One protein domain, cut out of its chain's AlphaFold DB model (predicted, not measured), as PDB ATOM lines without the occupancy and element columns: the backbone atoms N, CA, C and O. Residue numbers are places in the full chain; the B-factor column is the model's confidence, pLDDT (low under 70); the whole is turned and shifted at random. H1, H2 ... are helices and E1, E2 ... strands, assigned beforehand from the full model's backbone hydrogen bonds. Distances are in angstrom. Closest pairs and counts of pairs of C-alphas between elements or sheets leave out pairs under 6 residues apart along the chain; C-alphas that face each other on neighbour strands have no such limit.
ATOM      1  N   VAL A  17     204.635 183.030 152.981       81.44
ATOM      2  CA  VAL A  17     206.044 183.304 153.267       81.44
ATOM      3  C   VAL A  17     206.673 182.009 153.747       81.44
ATOM      4  O   VAL A  17     206.113 181.327 154.603       81.44
ATOM      5  N   MET A  18     207.837 181.698 153.207       83.69
ATOM      6  CA  MET A  18     208.643 180.547 153.556       83.69
ATOM      7  C   MET A  18     210.023 181.031 153.970       83.69
ATOM      8  O   MET A  18     210.600 181.897 153.311       83.69
ATOM      9  N   LEU A  19     210.526 180.470 155.067       82.00
ATOM     10  CA  LEU A  19     211.895 180.652 155.519       82.00
ATOM     11  C   LEU A  19     212.577 179.299 155.549       82.00
ATOM     12  O   LEU A  19     212.144 178.425 156.298       82.00
ATOM     13  N   ASN A  20     213.664 179.189 154.802       84.94
ATOM     14  CA  ASN A  20     214.532 178.028 154.810       84.94
ATOM     15  C   ASN A  20     215.910 178.453 155.321       84.94
ATOM     16  O   ASN A  20     216.425 179.505 154.950       84.94
ATOM     17  N   LEU A  21     216.486 177.646 156.209       82.44
ATOM     18  CA  LEU A  21     217.859 177.796 156.678       82.44
ATOM     19  C   LEU A  21     218.661 176.641 156.099       82.44
ATOM     20  O   LEU A  21     218.337 175.484 156.369       82.44
ATOM     21  N   ASP A  22     219.715 176.952 155.355       83.88
ATOM     22  CA  ASP A  22     220.750 175.974 155.048       83.88
ATOM     23  C   ASP A  22     221.606 175.759 156.313       83.88
ATOM     24  O   ASP A  22     222.302 176.685 156.744       83.88
ATOM     25  N   PRO A  23     221.564 174.574 156.949       78.88
ATOM     26  CA  PRO A  23     222.283 174.328 158.194       78.88
ATOM     27  C   PRO A  23     223.805 174.252 158.009       78.88
ATOM     28  O   PRO A  23     224.531 174.428 158.987       78.88
ATOM     29  N   GLU A  24     224.299 173.985 156.797       76.44
ATOM     30  CA  GLU A  24     225.732 173.843 156.521       76.44
ATOM     31  C   GLU A  24     226.383 175.204 156.273       76.44
ATOM     32  O   GLU A  24     227.430 175.513 156.843       76.44
ATOM     33  N   THR A  25     225.746 176.040 155.451       82.12
ATOM     34  CA  THR A  25     226.258 177.378 155.111       82.12
ATOM     35  C   THR A  25     225.744 178.480 156.037       82.12
ATOM     36  O   THR A  25     226.259 179.598 156.003       82.12
ATOM     37  N   ARG A  26     224.742 178.171 156.872       78.88
ATOM     38  CA  ARG A  26     223.984 179.119 157.708       78.88
ATOM     39  C   ARG A  26     223.330 180.256 156.919       78.88
ATOM     40  O   ARG A  26     223.069 181.328 157.461       78.88
ATOM     41  N   VAL A  27     223.050 180.033 155.638       81.94
ATOM     42  CA  VAL A  27     222.362 181.011 154.791       81.94
ATOM     43  C   VAL A  27     220.853 180.880 154.975       81.94
ATOM     44  O   VAL A  27     220.286 179.794 154.855       81.94
ATOM     45  N   TRP A  28     220.197 182.009 155.246       81.38
ATOM     46  CA  TRP A  28     218.742 182.112 155.293       81.38
ATOM     47  C   TRP A  28     218.185 182.495 153.922       81.38
ATOM     48  O   TRP A  28     218.551 183.527 153.358       81.38
ATOM     49  N   GLU A  29     217.245 181.702 153.422       85.88
ATOM     50  CA  GLU A  29     216.475 181.984 152.217       85.88
ATOM     51  C   GLU A  29     215.026 182.312 152.583       85.88
ATOM     52  O   GLU A  29     214.370 181.585 153.332       85.88
ATOM     53  N   VAL A  30     214.512 183.418 152.037       84.81
ATOM     54  CA  VAL A  30     213.123 183.842 152.228       84.81
ATOM     55  C   VAL A  30     212.423 183.901 150.875       84.81
ATOM     56  O   VAL A  30     212.774 184.724 150.030       84.81
ATOM     57  N   LYS A  31     211.380 183.083 150.694       86.38
ATOM     58  CA  LYS A  31     210.465 183.170 149.544       86.38
ATOM     59  C   LYS A  31     209.121 183.719 150.015       86.38
ATOM     60  O   LYS A  31     208.553 183.229 150.987       86.38
ATOM     61  N   ALA A  32     208.592 184.738 149.340       86.62
ATOM     62  CA  ALA A  32     207.294 185.325 149.672       86.62
ATOM     63  C   ALA A  32     206.464 185.576 148.410       86.62
ATOM     64  O   ALA A  32     206.950 186.169 147.445       86.62
ATOM     65  N   ARG A  33     205.195 185.156 148.427       88.69
ATOM     66  CA  ARG A  33     204.240 185.349 147.329       88.69
ATOM     67  C   ARG A  33     203.007 186.069 147.859       88.69
ATOM     68  O   ARG A  33     202.332 185.589 148.766       88.69
ATOM     69  N   GLY A  34     202.702 187.227 147.283       87.50
ATOM     70  CA  GLY A  34     201.457 187.918 147.570       87.50
ATOM     71  C   GLY A  34     201.289 189.254 146.874       87.50
ATOM     72  O   GLY A  34     202.069 189.614 145.994       87.50
ATOM     73  N   ASN A  35     200.236 189.988 147.241       89.75
ATOM     74  CA  ASN A  35     200.028 191.322 146.693       89.75
ATOM     75  C   ASN A  35     201.113 192.282 147.217       89.75
ATOM     76  O   ASN A  35     201.682 192.086 148.293       89.75
ATOM     77  N   ALA A  36     201.400 193.332 146.445       87.94
ATOM     78  CA  ALA A  36     202.482 194.260 146.771       87.94
ATOM     79  C   ALA A  36     202.315 194.889 148.166       87.94
ATOM     80  O   ALA A  36     203.300 195.074 148.871       87.94
ATOM     81  N   SER A  37     201.079 195.166 148.593       87.44
ATOM     82  CA  SER A  37     200.800 195.717 149.920       87.44
ATOM     83  C   SER A  37     201.133 194.739 151.047       87.44
ATOM     84  O   SER A  37     201.754 195.147 152.019       87.44
ATOM     85  N   MET A  38     200.783 193.457 150.931       84.25
ATOM     86  CA  MET A  38     201.113 192.426 151.922       84.25
ATOM     87  C   MET A  38     202.619 192.211 152.023       84.25
ATOM     88  O   MET A  38     203.144 192.149 153.131       84.25
ATOM     89  N   LEU A  39     203.320 192.147 150.887       84.69
ATOM     90  CA  LEU A  39     204.782 192.042 150.876       84.69
ATOM     91  C   LEU A  39     205.426 193.280 151.510       84.69
ATOM     92  O   LEU A  39     206.352 193.162 152.304       84.69
ATOM     93  N   MET A  40     204.894 194.467 151.221       80.88
ATOM     94  CA  MET A  40     205.347 195.707 151.843       80.88
ATOM     95  C   MET A  40     205.118 195.699 153.360       80.88
ATOM     96  O   MET A  40     206.015 196.088 154.099       80.88
ATOM     97  N   PHE A  41     203.967 195.217 153.838       80.81
ATOM     98  CA  PHE A  41     203.712 195.071 155.273       80.81
ATOM     99  C   PHE A  41     204.651 194.060 155.923       80.81
ATOM    100  O   PHE A  41     205.174 194.349 156.987       80.81
ATOM    101  N   LEU A  42     204.915 192.921 155.283       80.06
ATOM    102  CA  LEU A  42     205.865 191.927 155.787       80.06
ATOM    103  C   LEU A  42     207.279 192.510 155.947       80.06
ATOM    104  O   LEU A  42     207.943 192.239 156.941       80.06
ATOM    105  N   LEU A  43     207.735 193.298 154.967       80.50
ATOM    106  CA  LEU A  43     209.077 193.888 154.960       80.50
ATOM    107  C   LEU A  43     209.225 195.063 155.933       80.50
ATOM    108  O   LEU A  43     210.313 195.296 156.451       80.50
ATOM    109  N   LEU A  44     208.152 195.831 156.140       80.19
ATOM    110  CA  LEU A  44     208.157 197.022 156.993       80.19
ATOM    111  C   LEU A  44     207.665 196.755 158.416       80.19
ATOM    112  O   LEU A  44     207.750 197.657 159.251       80.19
ATOM    113  N   ASP A  45     207.123 195.569 158.695       75.56
ATOM    114  CA  ASP A  45     206.693 195.226 160.042       75.56
ATOM    115  C   ASP A  45     207.904 195.241 160.982       75.56
ATOM    116  O   ASP A  45     208.872 194.507 160.796       75.56
ATOM    117  N   VAL A  46     207.840 196.109 161.988       63.03
ATOM    118  CA  VAL A  46     208.839 196.277 163.057       63.03
ATOM    119  C   VAL A  46     208.327 195.733 164.391       63.03
ATOM    120  O   VAL A  46     208.911 196.003 165.440       63.03
ATOM    121  N   SER A  47     207.230 194.966 164.375       75.12
ATOM    122  CA  SER A  47     206.732 194.279 165.564       75.12
ATOM    123  C   SER A  47     207.787 193.336 166.156       75.12
ATOM    124  O   SER A  47     208.685 192.851 165.461       75.12
ATOM    125  N   GLU A  48     207.679 193.038 167.451       68.88
ATOM    126  CA  GLU A  48     208.588 192.116 168.155       68.88
ATOM    127  C   GLU A  48     208.641 190.718 167.510       68.88
ATOM    128  O   GLU A  48     209.635 190.014 167.639       68.88
ATOM    129  N   HIS A  49     207.610 190.332 166.754       71.31
ATOM    130  CA  HIS A  49     207.543 189.059 166.033       71.31
ATOM    131  C   HIS A  49     207.823 189.184 164.530       71.31
ATOM    132  O   HIS A  49     207.600 188.226 163.785       71.31
ATOM    133  N   SER A  50     208.308 190.343 164.082       79.88
ATOM    134  CA  SER A  50     208.622 190.587 162.680       79.88
ATOM    135  C   SER A  50     209.739 189.681 162.168       79.88
ATOM    136  O   SER A  50     210.666 189.292 162.886       79.88
ATOM    137  N   LEU A  51     209.665 189.391 160.869       77.69
ATOM    138  CA  LEU A  51     210.701 188.675 160.131       77.69
ATOM    139  C   LEU A  51     212.074 189.347 160.294       77.69
ATOM    140  O   LEU A  51     213.080 188.673 160.501       77.69
ATOM    141  N   MET A  52     212.093 190.680 160.240       80.44
ATOM    142  CA  MET A  52     213.311 191.480 160.338       80.44
ATOM    143  C   MET A  52     213.988 191.336 161.701       80.44
ATOM    144  O   MET A  52     215.209 191.196 161.754       80.44
ATOM    145  N   ASN A  53     213.216 191.309 162.793       80.44
ATOM    146  CA  ASN A  53     213.774 191.098 164.128       80.44
ATOM    147  C   ASN A  53     214.369 189.697 164.282       80.44
ATOM    148  O   ASN A  53     215.477 189.577 164.797       80.44
ATOM    149  N   LYS A  54     213.705 188.657 163.761       81.06
ATOM    150  CA  LYS A  54     214.258 187.293 163.779       81.06
ATOM    151  C   LYS A  54     215.580 187.198 163.020       81.06
ATOM    152  O   LYS A  54     216.561 186.718 163.571       81.06
ATOM    153  N   LEU A  55     215.632 187.712 161.790       82.31
ATOM    154  CA  LEU A  55     216.866 187.708 160.994       82.31
ATOM    155  C   LEU A  55     217.993 188.494 161.678       82.31
ATOM    156  O   LEU A  55     219.157 188.108 161.613       82.31
ATOM    157  N   PHE A  56     217.658 189.587 162.365       82.75
ATOM    158  CA  PHE A  56     218.627 190.379 163.114       82.75
ATOM    159  C   PHE A  56     219.160 189.661 164.364       82.75
ATOM    160  O   PHE A  56     220.348 189.772 164.673       82.75
ATOM    161  N   GLU A  57     218.312 188.934 165.092       84.06
ATOM    162  CA  GLU A  57     218.727 188.109 166.233       84.06
ATOM    163  C   GLU A  57     219.628 186.952 165.801       84.06
ATOM    164  O   GLU A  57     220.688 186.754 166.398       84.06
ATOM    165  N   GLU A  58     219.266 186.258 164.723       81.00
ATOM    166  CA  GLU A  58     220.082 185.188 164.141       81.00
ATOM    167  C   GLU A  58     221.446 185.720 163.676       81.00
ATOM    168  O   GLU A  58     222.477 185.166 164.042       81.00
ATOM    169  N   ALA A  59     221.491 186.872 162.996       83.00
ATOM    170  CA  ALA A  59     222.755 187.493 162.585       83.00
ATOM    171  C   ALA A  59     223.665 187.857 163.777       83.00
ATOM    172  O   ALA A  59     224.889 187.716 163.705       83.00
ATOM    173  N   LYS A  60     223.089 188.305 164.901       83.19
ATOM    174  CA  LYS A  60     223.853 188.531 166.140       83.19
ATOM    175  C   LYS A  60     224.375 187.228 166.727       83.19
ATOM    176  O   LYS A  60     225.499 187.197 167.226       83.19
ATOM    177  N   PHE A  61     223.563 186.175 166.706       80.94
ATOM    178  CA  PHE A  61     223.971 184.864 167.186       80.94
ATOM    179  C   PHE A  61     225.102 184.287 166.326       80.94
ATOM    180  O   PHE A  61     226.100 183.830 166.875       80.94
ATOM    181  N   ASP A  62     225.019 184.410 165.001       77.12
ATOM    182  CA  ASP A  62     226.082 184.017 164.069       77.12
ATOM    183  C   ASP A  62     227.396 184.734 164.380       77.12
ATOM    184  O   ASP A  62     228.450 184.102 164.472       77.12
ATOM    185  N   GLN A  63     227.330 186.044 164.628       74.81
ATOM    186  CA  GLN A  63     228.496 186.831 165.021       74.81
ATOM    187  C   GLN A  63     229.077 186.375 166.369       74.81
ATOM    188  O   GLN A  63     230.295 186.307 166.527       74.81
ATOM    189  N   LEU A  64     228.230 186.044 167.347       75.38
ATOM    190  CA  LEU A  64     228.679 185.495 168.628       75.38
ATOM    191  C   LEU A  64     229.353 184.130 168.458       75.38
ATOM    192  O   LEU A  64     230.399 183.906 169.059       75.38
ATOM    193  N   VAL A  65     228.797 183.241 167.632       74.31
ATOM    194  CA  VAL A  65     229.375 181.918 167.351       74.31
ATOM    195  C   VAL A  65     230.725 182.049 166.649       74.31
ATOM    196  O   VAL A  65     231.677 181.387 167.060       74.31
ATOM    197  N   ALA A  66     230.843 182.932 165.653       72.62
ATOM    198  CA  ALA A  66     232.113 183.209 164.984       72.62
ATOM    199  C   ALA A  66     233.180 183.707 165.977       72.62
ATOM    200  O   ALA A  66     234.283 183.166 166.031       72.62
ATOM    201  N   ASN A  67     232.814 184.660 166.839       68.00
ATOM    202  CA  ASN A  67     233.720 185.201 167.853       68.00
ATOM    203  C   ASN A  67     234.082 184.172 168.945       68.00
ATOM    204  O   ASN A  67     235.186 184.207 169.480       68.00
ATOM    205  N   MET A  68     233.180 183.248 169.301       63.69
ATOM    206  CA  MET A  68     233.492 182.154 170.233       63.69
ATOM    207  C   MET A  68     234.398 181.091 169.601       63.69
ATOM    208  O   MET A  68     235.230 180.521 170.304       63.69
ATOM    209  N   GLY A  69     234.268 180.848 168.294       58.03
ATOM    210  CA  GLY A  69     235.172 179.985 167.534       58.03
ATOM    211  C   GLY A  69     236.608 180.519 167.505       58.03
ATOM    212  O   GLY A  69     237.542 179.746 167.694       58.03
ATOM    213  N   GLU A  70     236.789 181.837 167.374       52.19
ATOM    214  CA  GLU A  70     238.116 182.476 167.440       52.19
ATOM    215  C   GLU A  70     238.751 182.426 168.841       52.19
ATOM    216  O   GLU A  70     239.969 182.312 168.964       52.19
ATOM    217  N   ILE A  71     237.959 182.454 169.918       52.25
ATOM    218  CA  ILE A  71     238.487 182.355 171.295       52.25
ATOM    219  C   ILE A  71     238.996 180.929 171.611       52.25
ATOM    220  O   ILE A  71     239.813 180.753 172.516       52.25
ATOM    221  N   GLY A  72     238.570 179.915 170.847       48.59
ATOM    222  CA  GLY A  72     239.009 178.523 170.991       48.59
ATOM    223  C   GLY A  72     240.372 178.186 170.369       48.59
ATOM    224  O   GLY A  72     240.931 177.145 170.704       48.59
ATOM    225  N   ASP A  73     240.931 179.048 169.513       49.41
ATOM    226  CA  ASP A  73     242.234 178.825 168.848       49.41
ATOM    227  C   ASP A  73     243.431 179.379 169.660       49.41
ATOM    228  O   ASP A  73     244.595 179.248 169.293       49.41
TER     229      ASP A  73
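AT A GLANCE: This is residues 17 to 73 of the 80 residues of an uncharacterized protein of Acidimicrobiaceae bacterium (UniProt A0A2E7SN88). A two-stranded hairpin, E1 and E2, makes the short arm of an open, narrow U; the short helix H1 and the loop after it make the turn, and the long helix H2 makes the other arm, running much the same way as E1. H2 reaches well past the hairpin, and its residues 63 to 73 stick out free. The printed part has 57 residues with two named strands and then two named helices, in the order E1, E2, H1, H2; the sheet has the order E1 - E2 and is antiparallel, and the class is mixed, helices and strands. The whole is loose, with a radius of gyration of the C-alphas of 14.5 A, and a rod in outline, spanning 49 by 23 by 12 A.

IN THESE COORDINATES: Strand E1, residues 17 to 21, begins at C-alpha 17 at (206.044, 183.304, 153.267) and measures 13.5 A from first to last C-alpha. Strand E2, residues 28 to 33, measures 16.9 A and ends at C-alpha 33 at (204.240, 185.349, 147.329). Helix H1, residues 36 to 44, measures 12.0 A. Helix H2, residues 51 to 73, is the longest element at 34.2 A and ends at C-alpha 73 at (242.234, 178.825, 168.848).

HOW THE PARTS SIT: E1 and E2 form a hairpin of antiparallel neighbours, with 165 degrees between their directions. The C-alphas of Val 17 and Ala 32, which face each other, are 4.3 A apart. N 18 and O 31 are within hydrogen-bond range at 2.8 A, as are N 29 and O 20 at 2.8 A. E2 and H1 have 2 pairs of C-alphas within 8 A, the closest those of Ala 32 and Leu 39 at 7.3 A. H1 and H2 touch only at the corner by their link, and only just, with 3 pairs of C-alphas within 8 A; the closest are those of Leu 43 and Met 52 at 7.3 A. H2 touches H1 with residues 51 to 52 alone, only at the corner. The two helices run the same way at a steep tilt of 41 degrees. E1 is apart from H1 and from H2. E2 and H2 are only just apart, their closest C-alphas 8.2 A from each other. In H1 every O i to N i+4 pair is within hydrogen-bond range; in H2 18 of 19 are.

THE WHOLE: The two C-alphas farthest apart, those of Asn 35 and Asp 73, are 49.3 A apart. Without residues 63 to 73, which stand free, the body spans 33 by 21 by 10 A. The printed part has no cut. The link E2 to H1 is tight, and the links E1 to E2 and H1 to H2 are short. The mean pLDDT of the printed part is 77.7, with residues 46, 48 and 67 to 73 under 70.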